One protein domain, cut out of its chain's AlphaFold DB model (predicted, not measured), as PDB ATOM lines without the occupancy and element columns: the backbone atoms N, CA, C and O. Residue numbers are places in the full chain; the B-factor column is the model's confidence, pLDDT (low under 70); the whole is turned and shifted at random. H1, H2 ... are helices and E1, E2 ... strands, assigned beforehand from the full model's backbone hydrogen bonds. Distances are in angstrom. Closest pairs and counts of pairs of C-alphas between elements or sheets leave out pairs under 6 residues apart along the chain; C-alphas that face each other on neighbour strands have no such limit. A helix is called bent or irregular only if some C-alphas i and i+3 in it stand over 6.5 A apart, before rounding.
ATOM      1  N   VAL A   4     109.778 160.933 184.983       92.50
ATOM      2  CA  VAL A   4     108.427 160.475 184.609       92.50
ATOM      3  C   VAL A   4     107.584 160.182 185.851       92.50
ATOM      4  O   VAL A   4     106.455 160.643 185.969       92.50
ATOM      5  N   LYS A   5     108.142 159.448 186.822       93.12
ATOM      6  CA  LYS A   5     107.422 159.087 188.056       93.12
ATOM      7  C   LYS A   5     107.108 160.303 188.924       93.12
ATOM      8  O   LYS A   5     106.099 160.289 189.621       93.12
ATOM      9  N   LYS A   6     107.982 161.314 188.917       94.38
ATOM     10  CA  LYS A   6     107.744 162.571 189.629       94.38
ATOM     11  C   LYS A   6     106.581 163.324 188.978       94.38
ATOM     12  O   LYS A   6     105.603 163.595 189.652       94.38
ATOM     13  N   LEU A   7     106.637 163.548 187.666       94.69
ATOM     14  CA  LEU A   7     105.588 164.285 186.954       94.69
ATOM     15  C   LEU A   7     104.227 163.584 187.005       94.69
ATOM     16  O   LEU A   7     103.232 164.244 187.266       94.69
ATOM     17  N   LYS A   8     104.176 162.253 186.868       95.12
ATOM     18  CA  LYS A   8     102.931 161.483 187.057       95.12
ATOM     19  C   LYS A   8     102.300 161.703 188.432       95.12
ATOM     20  O   LYS A   8     101.083 161.743 188.549       95.12
ATOM     21  N   ARG A   9     103.126 161.818 189.476       95.12
ATOM     22  CA  ARG A   9     102.657 162.070 190.843       95.12
ATOM     23  C   ARG A   9     102.164 163.502 191.007       95.12
ATOM     24  O   ARG A   9     101.118 163.697 191.609       95.12
ATOM     25  N   ASP A  10     102.927 164.460 190.493       94.56
ATOM     26  CA  ASP A  10     102.673 165.885 190.702       94.56
ATOM     27  C   ASP A  10     101.481 166.381 189.858       94.56
ATOM     28  O   ASP A  10     100.721 167.225 190.316       94.56
ATOM     29  N   LEU A  11     101.294 165.837 188.648       93.62
ATOM     30  CA  LEU A  11     100.281 166.287 187.681       93.62
ATOM     31  C   LEU A  11      99.026 165.403 187.628       93.62
ATOM     32  O   LEU A  11      98.005 165.824 187.088       93.62
ATOM     33  N   GLY A  12      99.075 164.178 188.160       94.38
ATOM     34  CA  GLY A  12      97.924 163.275 188.168       94.38
ATOM     35  C   GLY A  12      97.350 163.040 186.766       94.38
ATOM     36  O   GLY A  12      98.040 162.514 185.894       94.38
ATOM     37  N   SER A  13      96.088 163.431 186.553       92.12
ATOM     38  CA  SER A  13      95.376 163.288 185.272       92.12
ATOM     39  C   SER A  13      95.926 164.164 184.149       92.12
ATOM     40  O   SER A  13      95.735 163.836 182.982       92.12
ATOM     41  N   GLU A  14      96.636 165.241 184.487       93.19
ATOM     42  CA  GLU A  14      97.253 166.134 183.507       93.19
ATOM     43  C   GLU A  14      98.548 165.543 182.918       93.19
ATOM     44  O   GLU A  14      99.151 166.118 182.014       93.19
ATOM     45  N   TYR A  15      98.993 164.380 183.404       96.81
ATOM     46  CA  TYR A  15     100.032 163.584 182.762       96.81
ATOM     47  C   TYR A  15      99.406 162.363 182.086       96.81
ATOM     48  O   TYR A  15      98.910 161.455 182.753       96.81
ATOM     49  N   ALA A  16      99.514 162.276 180.763       97.31
ATOM     50  CA  ALA A  16      99.001 161.140 180.006       97.31
ATOM     51  C   ALA A  16      99.967 160.743 178.895       97.31
ATOM     52  O   ALA A  16     100.340 161.558 178.059       97.31
ATOM     53  N   TYR A  17     100.334 159.467 178.859       98.12
ATOM     54  CA  TYR A  17     101.111 158.892 177.771       98.12
ATOM     55  C   TYR A  17     100.292 157.807 177.082       98.12
ATOM     56  O   TYR A  17      99.797 156.883 177.732       98.12
ATOM     57  N   GLN A  18     100.163 157.918 175.766       98.12
ATOM     58  CA  GLN A  18      99.442 156.977 174.925       98.12
ATOM     59  C   GLN A  18     100.301 156.596 173.729       98.12
ATOM     60  O   GLN A  18     100.937 157.434 173.093       98.12
ATOM     61  N   ARG A  19     100.307 155.306 173.408       97.69
ATOM     62  CA  ARG A  19     101.032 154.764 172.267       97.69
ATOM     63  C   ARG A  19     100.044 154.059 171.355       97.69
ATOM     64  O   ARG A  19      99.387 153.119 171.792       97.69
ATOM     65  N   PHE A  20      99.966 154.512 170.110       97.62
ATOM     66  CA  PHE A  20      99.033 154.002 169.106       97.62
ATOM     67  C   PHE A  20      99.698 152.999 168.163       97.62
ATOM     68  O   PHE A  20      99.021 152.143 167.607       97.62
ATOM     69  N   MET A  21     101.026 153.073 168.012       96.75
ATOM     70  CA  MET A  21     101.799 152.168 167.160       96.75
ATOM     71  C   MET A  21     103.015 151.602 167.886       96.75
ATOM     72  O   MET A  21     103.702 152.286 168.647       96.75
ATOM     73  N   SER A  22     103.341 150.347 167.610       95.81
ATOM     74  CA  SER A  22     104.591 149.717 168.028       95.81
ATOM     75  C   SER A  22     105.755 150.064 167.089       95.81
ATOM     76  O   SER A  22     105.572 150.405 165.920       95.81
ATOM     77  N   ASP A  23     106.993 149.902 167.571       94.44
ATOM     78  CA  ASP A  23     108.199 150.088 166.746       94.44
ATOM     79  C   ASP A  23     108.215 149.123 165.552       94.44
ATOM     80  O   ASP A  23     108.743 149.439 164.484       94.44
ATOM     81  N   ARG A  24     107.609 147.938 165.721       94.81
ATOM     82  CA  ARG A  24     107.475 146.926 164.666       94.81
ATOM     83  C   ARG A  24     106.522 147.389 163.571       94.81
ATOM     84  O   ARG A  24     106.844 147.218 162.400       94.81
ATOM     85  N   GLU A  25     105.390 147.986 163.933       94.19
ATOM     86  CA  GLU A  25     104.425 148.527 162.968       94.19
ATOM     87  C   GLU A  25     105.011 149.700 162.189       94.19
ATOM     88  O   GLU A  25     104.956 149.683 160.961       94.19
ATOM     89  N   VAL A  26     105.669 150.645 162.870       93.81
ATOM     90  CA  VAL A  26     106.376 151.752 162.203       93.81
ATOM     91  C   VAL A  26     107.460 151.224 161.266       93.81
ATOM     92  O   VAL A  26     107.562 151.653 160.117       93.81
ATOM     93  N   SER A  27     108.244 150.237 161.709       92.88
ATOM     94  CA  SER A  27     109.278 149.620 160.868       92.88
ATOM     95  C   SER A  27     108.696 148.891 159.658       92.88
ATOM     96  O   SER A  27     109.294 148.919 158.585       92.88
ATOM     97  N   ARG A  28     107.543 148.229 159.813       93.44
ATOM     98  CA  ARG A  28     106.843 147.552 158.714       93.44
ATOM     99  C   ARG A  28     106.359 148.562 157.678       93.44
ATOM    100  O   ARG A  28     106.639 148.369 156.500       93.44
ATOM    101  N   LEU A  29     105.711 149.641 158.115       92.56
ATOM    102  CA  LEU A  29     105.233 150.704 157.228       92.56
ATOM    103  C   LEU A  29     106.384 151.363 156.469       92.56
ATOM    104  O   LEU A  29     106.302 151.537 155.263       92.56
ATOM    105  N   ARG A  30     107.516 151.623 157.130       90.88
ATOM    106  CA  ARG A  30     108.714 152.162 156.464       90.88
ATOM    107  C   ARG A  30     109.284 151.265 155.363       90.88
ATOM    108  O   ARG A  30     109.917 151.772 154.447       90.88
ATOM    109  N   ARG A  31     109.100 149.943 155.451       90.25
ATOM    110  CA  ARG A  31     109.541 148.988 154.413       90.25
ATOM    111  C   ARG A  31     108.542 148.857 153.268       90.25
ATOM    112  O   ARG A  31     108.925 148.446 152.180       90.25
ATOM    113  N   GLN A  32     107.274 149.141 153.539       88.31
ATOM    114  CA  GLN A  32     106.161 149.014 152.607       88.31
ATOM    115  C   GLN A  32     105.400 150.334 152.603       88.31
ATOM    116  O   GLN A  32     104.271 150.404 153.087       88.31
ATOM    117  N   VAL A  33     106.072 151.388 152.128       83.56
ATOM    118  CA  VAL A  33     105.518 152.745 152.122       83.56
ATOM    119  C   VAL A  33     104.245 152.744 151.272       83.56
ATOM    120  O   VAL A  33     104.314 152.393 150.091       83.56
ATOM    121  N   PRO A  34     103.080 153.081 151.852       82.25
ATOM    122  CA  PRO A  34     101.848 153.202 151.086       82.25
ATOM    123  C   PRO A  34     101.972 154.294 150.020       82.25
ATOM    124  O   PRO A  34     102.675 155.280 150.211       82.25
ATOM    125  N   LEU A  35     101.269 154.129 148.896       80.62
ATOM    126  CA  LEU A  35     101.233 155.126 147.813       80.62
ATOM    127  C   LEU A  35     100.707 156.489 148.288       80.62
ATOM    128  O   LEU A  35     101.147 157.526 147.798       80.62
ATOM    129  N   GLN A  36      99.769 156.460 149.231       81.06
ATOM    130  CA  GLN A  36      99.237 157.616 149.936       81.06
ATOM    131  C   GLN A  36      99.237 157.283 151.424       81.06
ATOM    132  O   GLN A  36      98.727 156.232 151.823       81.06
ATOM    133  N   PHE A  37      99.835 158.156 152.225       87.44
ATOM    134  CA  PHE A  37      99.882 158.023 153.671       87.44
ATOM    135  C   PHE A  37      99.460 159.342 154.309       87.44
ATOM    136  O   PHE A  37     100.022 160.387 153.995       87.44
ATOM    137  N   GLU A  38      98.461 159.278 155.183       90.81
ATOM    138  CA  GLU A  38      98.039 160.418 155.994       90.81
ATOM    139  C   GLU A  38      98.892 160.496 157.255       90.81
ATOM    140  O   GLU A  38      99.172 159.474 157.894       90.81
ATOM    141  N   ASP A  39      99.271 161.713 157.634       93.94
ATOM    142  CA  ASP A  39     100.041 161.956 158.845       93.94
ATOM    143  C   ASP A  39      99.324 161.354 160.054       93.94
ATOM    144  O   ASP A  39      98.170 161.651 160.359       93.94
ATOM    145  N   THR A  40     100.014 160.442 160.731       95.62
ATOM    146  CA  THR A  40      99.413 159.589 161.752       95.62
ATOM    147  C   THR A  40     100.182 159.718 163.051       95.62
ATOM    148  O   THR A  40     101.387 159.469 163.115       95.62
ATOM    149  N   ILE A  41      99.473 160.036 164.132       97.62
ATOM    150  CA  ILE A  41     100.056 160.069 165.474       97.62
ATOM    151  C   ILE A  41     100.371 158.634 165.918       97.62
ATOM    152  O   ILE A  41      99.481 157.825 166.171       97.62
ATOM    153  N   ALA A  42     101.656 158.321 166.059       97.69
ATOM    154  CA  ALA A  42     102.145 157.023 166.514       97.69
ATOM    155  C   ALA A  42     102.225 156.927 168.048       97.69
ATOM    156  O   ALA A  42     102.044 155.850 168.626       97.69
ATOM    157  N   ALA A  43     102.482 158.051 168.722       98.50
ATOM    158  CA  ALA A  43     102.438 158.181 170.176       98.50
ATOM    159  C   ALA A  43     102.142 159.630 170.576       98.50
ATOM    160  O   ALA A  43     102.468 160.559 169.843       98.50
ATOM    161  N   SER A  44     101.557 159.826 171.753       98.44
ATOM    162  CA  SER A  44     101.265 161.139 172.318       98.44
ATOM    163  C   SER A  44     101.612 161.168 173.800       98.44
ATOM    164  O   SER A  44     101.305 160.232 174.542       98.44
ATOM    165  N   LEU A  45     102.255 162.246 174.233       98.44
ATOM    166  CA  LEU A  45     102.562 162.527 175.625       98.44
ATOM    167  C   LEU A  45     102.023 163.915 175.973       98.44
ATOM    168  O   LEU A  45     102.441 164.906 175.389       98.44
ATOM    169  N   THR A  46     101.120 163.975 176.942       97.69
ATOM    170  CA  THR A  46     100.610 165.205 177.555       97.69
ATOM    171  C   THR A  46     101.230 165.367 178.938       97.69
ATOM    172  O   THR A  46     101.267 164.410 179.716       97.69
ATOM    173  N   VAL A  47     101.733 166.566 179.228       96.69
ATOM    174  CA  VAL A  47     102.354 166.957 180.497       96.69
ATOM    175  C   VAL A  47     101.841 168.350 180.864       96.69
ATOM    176  O   VAL A  47     102.438 169.366 180.510       96.69
ATOM    177  N   GLY A  48     100.704 168.400 181.556       94.50
ATOM    178  CA  GLY A  48     100.055 169.650 181.938       94.50
ATOM    179  C   GLY A  48      99.613 170.468 180.725       94.50
ATOM    180  O   GLY A  48      98.836 170.003 179.894       94.50
ATOM    181  N   CYS A  49     100.138 171.683 180.611       94.56
ATOM    182  CA  CYS A  49      99.870 172.618 179.518       94.56
ATOM    183  C   CYS A  49     100.685 172.333 178.247       94.56
ATOM    184  O   CYS A  49     100.587 173.091 177.287       94.56
ATOM    185  N   MET A  50     101.475 171.256 178.226       95.62
ATOM    186  CA  MET A  50     102.304 170.860 177.091       95.62
ATOM    187  C   MET A  50     101.874 169.500 176.543       95.62
ATOM    188  O   MET A  50     101.494 168.600 177.296       95.62
ATOM    189  N   LYS A  51     102.022 169.310 175.235       97.38
ATOM    190  CA  LYS A  51     101.832 168.018 174.574       97.38
ATOM    191  C   LYS A  51     102.872 167.823 173.483       97.38
ATOM    192  O   LYS A  51     103.235 168.767 172.798       97.38
ATOM    193  N   ILE A  52     103.337 166.595 173.307       98.31
ATOM    194  CA  ILE A  52     104.204 166.195 172.200       98.31
ATOM    195  C   ILE A  52     103.638 164.945 171.536       98.31
ATOM    196  O   ILE A  52     103.336 163.950 172.200       98.31
ATOM    197  N   ASN A  53     103.489 165.001 170.218       98.38
ATOM    198  CA  ASN A  53     103.067 163.880 169.394       98.38
ATOM    199  C   ASN A  53     104.254 163.378 168.586       98.38
ATOM    200  O   ASN A  53     104.916 164.166 167.928       98.38
ATOM    201  N   ALA A  54     104.493 162.069 168.594       98.00
ATOM    202  CA  ALA A  54     105.321 161.422 167.588       98.00
ATOM    203  C   ALA A  54     104.441 161.135 166.371       98.00
ATOM    204  O   ALA A  54     103.518 160.323 166.470       98.00
ATOM    205  N   VAL A  55     104.716 161.789 165.248       96.94
ATOM    206  CA  VAL A  55     103.899 161.718 164.033       96.94
ATOM    207  C   VAL A  55     104.681 161.004 162.945       96.94
ATOM    208  O   VAL A  55     105.838 161.329 162.675       96.94
ATOM    209  N   LEU A  56     104.069 159.973 162.365       96.06
ATOM    210  CA  LEU A  56     104.556 159.344 161.148       96.06
ATOM    211  C   LEU A  56     103.988 160.133 159.972       96.06
ATOM    212  O   LEU A  56     102.785 160.365 159.945       96.06
ATOM    213  N   PHE A  57     104.830 160.519 159.026       94.12
ATOM    214  CA  PHE A  57     104.432 161.286 157.847       94.12
ATOM    215  C   PHE A  57     105.265 160.862 156.640       94.12
ATOM    216  O   PHE A  57     106.327 160.239 156.782       94.12
ATOM    217  N   GLN A  58     104.771 161.168 155.444       93.31
ATOM    218  CA  GLN A  58     105.462 160.860 154.197       93.31
ATOM    219  C   GLN A  58     106.240 162.076 153.692       93.31
ATOM    220  O   GLN A  58     105.690 163.156 153.520       93.31
ATOM    221  N   GLU A  59     107.520 161.874 153.394       90.19
ATOM    222  CA  GLU A  59     108.416 162.892 152.852       90.19
ATOM    223  C   GLU A  59     109.334 162.247 151.808       90.19
ATOM    224  O   GLU A  59     109.966 161.218 152.071       90.19
ATOM    225  N   ASP A  60     109.372 162.813 150.600       88.50
ATOM    226  CA  ASP A  60     110.170 162.322 149.465       88.50
ATOM    227  C   ASP A  60     109.968 160.826 149.149       88.50
ATOM    228  O   ASP A  60     110.907 160.094 148.837       88.50
ATOM    229  N   GLY A  61     108.732 160.331 149.276       85.62
ATOM    230  CA  GLY A  61     108.410 158.915 149.050       85.62
ATOM    231  C   GLY A  61     108.897 157.967 150.155       85.62
ATOM    232  O   GLY A  61     108.842 156.749 149.993       85.62
ATOM    233  N   THR A  62     109.351 158.505 151.289       90.31
ATOM    234  CA  THR A  62     109.774 157.743 152.470       90.31
ATOM    235  C   THR A  62     108.915 158.091 153.682       90.31
ATOM    236  O   THR A  62     108.445 159.217 153.806       90.31
ATOM    237  N   LEU A  63     108.710 157.141 154.601       93.06
ATOM    238  CA  LEU A  63     108.025 157.427 155.867       93.06
ATOM    239  C   LEU A  63     109.012 157.859 156.949       93.06
ATOM    240  O   LEU A  63     109.851 157.069 157.406       93.06
ATOM    241  N   ARG A  64     108.861 159.095 157.417       93.00
ATOM    242  CA  ARG A  64     109.638 159.668 158.516       93.00
ATOM    243  C   ARG A  64     108.794 159.746 159.779       93.00
ATOM    244  O   ARG A  64     107.576 159.656 159.741       93.00
ATOM    245  N   LEU A  65     109.485 159.773 160.915       95.44
ATOM    246  CA  LEU A  65     108.869 159.972 162.224       95.44
ATOM    247  C   LEU A  65     109.463 161.267 162.767       95.44
ATOM    248  O   LEU A  65     110.689 161.347 162.875       95.44
ATOM    249  N   GLY A  66     108.608 162.230 163.074       96.50
ATOM    250  CA  GLY A  66     108.972 163.512 163.667       96.50
ATOM    251  C   GLY A  66     108.150 163.782 164.915       96.50
ATOM    252  O   GLY A  66     107.344 162.943 165.336       96.50
ATOM    253  N   TYR A  67     108.384 164.939 165.515       97.88
ATOM    254  CA  TYR A  67     107.611 165.405 166.650       97.88
ATOM    255  C   TYR A  67     106.887 166.697 166.313       97.88
ATOM    256  O   TYR A  67     107.482 167.590 165.722       97.88
ATOM    257  N   ASP A  68     105.663 166.804 166.814       97.62
ATOM    258  CA  ASP A  68     104.935 168.062 166.908       97.62
ATOM    259  C   ASP A  68     104.708 168.381 168.380       97.62
ATOM    260  O   ASP A  68     104.253 167.523 169.150       97.62
ATOM    261  N   VAL A  69     105.012 169.610 168.773       97.50
ATOM    262  CA  VAL A  69     104.891 170.102 170.142       97.50
ATOM    263  C   VAL A  69     103.795 171.143 170.203       97.50
ATOM    264  O   VAL A  69     103.715 172.042 169.372       97.50
ATOM    265  N   TYR A  70     102.954 171.020 171.220       96.31
ATOM    266  CA  TYR A  70     101.777 171.838 171.418       96.31
ATOM    267  C   TYR A  70     101.762 172.432 172.821       96.31
ATOM    268  O   TYR A  70     102.215 171.807 173.785       96.31
ATOM    269  N   VAL A  71     101.168 173.615 172.920       94.88
ATOM    270  CA  VAL A  71     100.955 174.366 174.158       94.88
ATOM    271  C   VAL A  71      99.467 174.653 174.342       94.88
ATOM    272  O   VAL A  71      98.713 174.708 173.367       94.88
ATOM    273  N   LYS A  72      99.046 174.870 175.587       91.50
ATOM    274  CA  LYS A  72      97.760 175.504 175.893       91.50
ATOM    275  C   LYS A  72      97.935 177.006 176.080       91.50
ATOM    276  O   LYS A  72      98.928 177.454 176.649       91.50
ATOM    277  N   ASP A  73      96.928 177.765 175.664       84.69
ATOM    278  CA  ASP A  73      96.799 179.205 175.920       84.69
ATOM    279  C   ASP A  73      96.379 179.524 177.365       84.69
ATOM    280  O   ASP A  73      96.555 180.642 177.843       84.69
ATOM    281  N   SER A  74      95.821 178.550 178.085       83.44
ATOM    282  CA  SER A  74      95.519 178.647 179.511       83.44
ATOM    283  C   SER A  74      95.437 177.263 180.168       83.44
ATOM    284  O   SER A  74      95.053 176.282 179.514       83.44
ATOM    285  N   PRO A  75      95.764 177.143 181.471       81.94
ATOM    286  CA  PRO A  75      95.497 175.920 182.218       81.94
ATOM    287  C   PRO A  75      94.002 175.571 182.153       81.94
ATOM    288  O   PRO A  75      93.152 176.384 182.504       81.94
ATOM    289  N   GLY A  76      93.678 174.363 181.690       79.69
ATOM    290  CA  GLY A  76      92.292 173.897 181.535       79.69
ATOM    291  C   GLY A  76      91.649 174.144 180.165       79.69
ATOM    292  O   GLY A  76      90.553 173.636 179.937       79.69
ATOM    293  N   SER A  77      92.319 174.835 179.235       84.75
ATOM    294  CA  SER A  77      91.847 174.955 177.846       84.75
ATOM    295  C   SER A  77      91.665 173.578 177.188       84.75
ATOM    296  O   SER A  77      92.440 172.647 177.462       84.75
ATOM    297  N   SER A  78      90.637 173.433 176.345       86.69
ATOM    298  CA  SER A  78      90.406 172.217 175.547       86.69
ATOM    299  C   SER A  78      91.296 172.159 174.310       86.69
ATOM    300  O   SER A  78      91.615 171.068 173.835       86.69
ATOM    301  N   GLU A  79      91.707 173.325 173.818       89.69
ATOM    302  CA  GLU A  79      92.412 173.464 172.554       89.69
ATOM    303  C   GLU A  79      93.928 173.399 172.736       89.69
ATOM    304  O   GLU A  79      94.487 173.762 173.774       89.69
ATOM    305  N   TRP A  80      94.593 172.918 171.688       93.69
ATOM    306  CA  TRP A  80      96.044 172.801 171.609       93.69
ATOM    307  C   TRP A  80      96.555 173.656 170.458       93.69
ATOM    308  O   TRP A  80      96.065 173.553 169.336       93.69
ATOM    309  N   ILE A  81      97.575 174.462 170.728       92.50
ATOM    310  CA  ILE A  81      98.213 175.326 169.738       92.50
ATOM    311  C   ILE A  81      99.538 174.684 169.349       92.50
ATOM    312  O   ILE A  81     100.335 174.360 170.227       92.50
ATOM    313  N   CYS A  82      99.774 174.488 168.050       93.44
ATOM    314  CA  CYS A  82     101.073 174.026 167.562       93.44
ATOM    315  C   CYS A  82     102.137 175.085 167.879       93.44
ATOM    316  O   CYS A  82     101.987 176.247 167.505       93.44
ATOM    317  N   PHE A  83     103.171 174.678 168.609       94.00
ATOM    318  CA  PHE A  83     104.245 175.540 169.083       94.00
ATOM    319  C   PHE A  83     105.529 175.334 168.278       94.00
ATOM    320  O   PHE A  83     106.138 176.314 167.858       94.00
ATOM    321  N   ASP A  84     105.937 174.078 168.069       93.75
ATOM    322  CA  ASP A  84     107.202 173.745 167.405       93.75
ATOM    323  C   ASP A  84     107.180 172.331 166.791       93.75
ATOM    324  O   ASP A  84     106.425 171.463 167.235       93.75
ATOM    325  N   CYS A  85     108.049 172.090 165.810       93.75
ATOM    326  CA  CYS A  85     108.278 170.799 165.155       93.75
ATOM    327  C   CYS A  85     109.782 170.465 165.218       93.75
ATOM    328  O   CYS A  85     110.512 170.689 164.246       93.75
ATOM    329  N   PRO A  86     110.295 169.979 166.364       93.06
ATOM    330  CA  PRO A  86     111.731 169.844 166.572       93.06
ATOM    331  C   PRO A  86     112.349 168.774 165.657       93.06
ATOM    332  O   PRO A  86     111.809 167.682 165.483       93.06
ATOM    333  N   ASN A  87     113.550 169.057 165.142       88.75
ATOM    334  CA  ASN A  87     114.299 168.180 164.225       88.75
ATOM    335  C   ASN A  87     114.926 166.937 164.895       88.75
ATOM    336  O   ASN A  87     115.749 166.237 164.294       88.75
ATOM    337  N   ASP A  88     114.589 166.664 166.153       89.75
ATOM    338  CA  ASP A  88     115.076 165.501 166.881       89.75
ATOM    339  C   ASP A  88     114.675 164.197 166.203       89.75
ATOM    340  O   ASP A  88     113.604 164.047 165.611       89.75
ATOM    341  N   ARG A  89     115.518 163.177 166.380       89.31
ATOM    342  CA  ARG A  89     115.148 161.824 165.985       89.31
ATOM    343  C   ARG A  89     113.990 161.350 166.858       89.31
ATOM    344  O   ARG A  89     114.193 160.980 168.016       89.31
ATOM    345  N   ALA A  90     112.798 161.304 166.275       93.81
ATOM    346  CA  ALA A  90     111.617 160.904 167.011       93.81
ATOM    347  C   ALA A  90     111.674 159.443 167.481       93.81
ATOM    348  O   ALA A  90     112.188 158.543 166.803       93.81
ATOM    349  N   SER A  91     111.129 159.228 168.670       95.50
ATOM    350  CA  SER A  91     111.039 157.965 169.389       95.50
ATOM    351  C   SER A  91     109.621 157.816 169.924       95.50
ATOM    352  O   SER A  91     108.953 158.782 170.274       95.50
ATOM    353  N   LEU A  92     109.166 156.573 170.019       97.31
ATOM    354  CA  LEU A  92     107.862 156.232 170.586       97.31
ATOM    355  C   LEU A  92     107.965 155.889 172.073       97.31
ATOM    356  O   LEU A  92     107.128 155.156 172.587       97.31
ATOM    357  N   LYS A  93     109.047 156.278 172.754       96.81
ATOM    358  CA  LYS A  93     109.244 155.999 174.177       96.81
ATOM    359  C   LYS A  93     108.887 157.229 174.992       96.81
ATOM    360  O   LYS A  93     109.468 158.288 174.788       96.81
ATOM    361  N   GLU A  94     108.028 157.039 175.991       97.50
ATOM    362  CA  GLU A  94     107.616 158.072 176.952       97.50
ATOM    363  C   GLU A  94     108.800 158.891 177.494       97.50
ATOM    364  O   GLU A  94     108.742 160.113 177.543       97.50
ATOM    365  N   GLN A  95     109.894 158.221 177.869       96.50
ATOM    366  CA  GLN A  95     111.070 158.883 178.432       96.50
ATOM    367  C   GLN A  95     111.811 159.766 177.418       96.50
ATOM    368  O   GLN A  95     112.267 160.844 177.789       96.50
ATOM    369  N   ASP A  96     111.919 159.326 176.163       96.62
ATOM    370  CA  ASP A  96     112.607 160.081 175.110       96.62
ATOM    371  C   ASP A  96     111.760 161.293 174.694       96.62
ATOM    372  O   ASP A  96     112.278 162.398 174.572       96.62
ATOM    373  N   MET A  97     110.444 161.097 174.552       97.81
ATOM    374  CA  MET A  97     109.488 162.175 174.275       97.81
ATOM    375  C   MET A  97     109.509 163.232 175.383       97.81
ATOM    376  O   MET A  97     109.555 164.427 175.102       97.81
ATOM    377  N   LEU A  98     109.537 162.798 176.648       97.44
ATOM    378  CA  LEU A  98     109.643 163.708 177.785       97.44
ATOM    379  C   LEU A  98     110.974 164.467 177.798       97.44
ATOM    380  O   LEU A  98     110.986 165.631 178.169       97.44
ATOM    381  N   ALA A  99     112.083 163.837 177.407       96.50
ATOM    382  CA  ALA A  99     113.382 164.505 177.369       96.50
ATOM    383  C   ALA A  99     113.416 165.640 176.333       96.50
ATOM    384  O   ALA A  99     113.952 166.709 176.621       96.50
ATOM    385  N   VAL A 100     112.806 165.432 175.159       96.94
ATOM    386  CA  VAL A 100     112.643 166.489 174.147       96.94
ATOM    387  C   VAL A 100     111.759 167.612 174.684       96.94
ATOM    388  O   VAL A 100     112.113 168.782 174.568       96.94
ATOM    389  N   LEU A 101     110.652 167.262 175.340       96.44
ATOM    390  CA  LEU A 101     109.747 168.250 175.916       96.44
ATOM    391  C   LEU A 101     110.409 169.065 177.042       96.44
ATOM    392  O   LEU A 101     110.313 170.287 177.037       96.44
ATOM    393  N   ASP A 102     111.146 168.415 177.952       96.12
ATOM    394  CA  ASP A 102     111.910 169.074 179.024       96.12
ATOM    395  C   ASP A 102     112.948 170.049 178.434       96.12
ATOM    396  O   ASP A 102     113.139 171.140 178.976       96.12
ATOM    397  N   ARG A 103     113.587 169.695 177.307       96.06
ATOM    398  CA  ARG A 103     114.524 170.586 176.606       96.06
ATOM    399  C   ARG A 103     113.815 171.821 176.053       96.06
ATOM    400  O   ARG A 103     114.245 172.929 176.343       96.06
ATOM    401  N   ILE A 104     112.715 171.640 175.326       95.44
ATOM    402  CA  ILE A 104     111.954 172.748 174.721       95.44
ATOM    403  C   ILE A 104     111.416 173.692 175.792       95.44
ATOM    404  O   ILE A 104     111.504 174.909 175.639       95.44
ATOM    405  N   VAL A 105     110.912 173.136 176.895       94.38
ATOM    406  CA  VAL A 105     110.454 173.912 178.049       94.38
ATOM    407  C   VAL A 105     111.587 174.762 178.616       94.38
ATOM    408  O   VAL A 105     111.402 175.955 178.844       94.38
ATOM    409  N   SER A 106     112.771 174.169 178.787       94.75
ATOM    410  CA  SER A 106     113.954 174.874 179.282       94.75
ATOM    411  C   SER A 106     114.463 175.951 178.318       94.75
ATOM    412  O   SER A 106     114.865 177.018 178.770       94.75
ATOM    413  N   GLU A 107     114.500 175.676 177.014       95.06
ATOM    414  CA  GLU A 107     115.050 176.579 175.990       95.06
ATOM    415  C   GLU A 107     114.138 177.779 175.711       95.06
ATOM    416  O   GLU A 107     114.633 178.863 175.410       95.06
ATOM    417  N   ASN A 108     112.821 177.607 175.856       92.19
ATOM    418  CA  ASN A 108     111.823 178.630 175.524       92.19
ATOM    419  C   ASN A 108     111.169 179.278 176.756       92.19
ATOM    420  O   ASN A 108     110.258 180.087 176.606       92.19
ATOM    421  N   GLY A 109     111.601 178.924 177.972       91.25
ATOM    422  CA  GLY A 109     111.036 179.472 179.210       91.25
ATOM    423  C   GLY A 109     109.557 179.126 179.417       91.25
ATOM    424  O   GLY A 109     108.819 179.924 179.989       91.25
TER     425      GLY A 109
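Overview. This is residues 4 to 109 of the 130 residues of an uncharacterized protein of Acutalibacter sp. 1XD8-33 (UniProt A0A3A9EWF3). A long, strongly twisted sheet of five antiparallel strands has the helix H3 across one face, while two short helices sit toward opposite ends of the long axis: H1 at the sheet's level at one end, and H2 at the other, over part of the hairpin E3 and E4. The 106 printed residues hold three named helices and five named strands in the order H1 E1 H2 E2 E3 E4 E5 H3; the sheet's order is E1 E2 E3 E4 E5. The class is mixed, helices and strands. The whole is compact, with a radius of gyration of the C-alphas of 14.4 A, yet elongated, spanning 42 by 25 by 24 A.

Arrangement. H1, residues 4 to 14, stands at the sheet's level, its height over the sheet 3.3 A; its Lys 8 and Tyr 15 of E1, residues 15 to 19, are their closest C-alphas, 5.6 A apart. E1 is an edge strand, antiparallel to E2, residues 40 to 47, with N 18 and O 44 at 2.9 A. H2, residues 23 to 31, is on the sheet at a height of 9.2 A; the closest C-alphas of H2 and E4, residues 62 to 71, are those of Arg 30 and Leu 63, 5.3 A apart. E2, E3, residues 50 to 59, E4 and E5, residues 81 to 84, form a meander, each strand the antiparallel neighbour of the one before. N 45 and O 52 are at 2.9 A in the hairpin E2 and E3, N 55 and O 66 at 2.9 A in the hairpin E3 and E4, and N 71 and O 81 at 2.9 A in the hairpin E4 and E5. E2 bends by 58 degrees at residue 43, and E3 by 55 degrees at residue 56. H3, residues 94 to 108, is on one face of the sheet, in two layers, one of helix and one of strands, at a height of 9.2 A; it runs across the strands, at 72 degrees to E3 on the local plane. The closest C-alphas of H3 and E3 are those of Ile 52 and Met 97, 7.0 A apart. H1 and H3 are close but not clearly touching, with C-alphas 4 and 95 6.9 A apart; H2 is apart from both. Each O i to N i+4 pair is within hydrogen-bond range in H2 and H3, and 5 of 7 in H1.

Along the chain. H1 begins at C-alpha 4, (108.427, 160.475, 184.609), and is irregular: C-alphas 10 and 13 are 9.5 A apart. E3 measures 26.2 A from first to last C-alpha, E4 28.7 A, E2 20.4 A and H3 21.0 A. H3 ends at C-alpha 108, (111.823, 178.630, 175.524).

Size, cuts and confidence. The C-alphas farthest apart, of Asp 10 and Leu 35, are 44.2 A apart. The printed part has no cut and no long link. Its mean pLDDT is 93.5, and no printed residue is under 70.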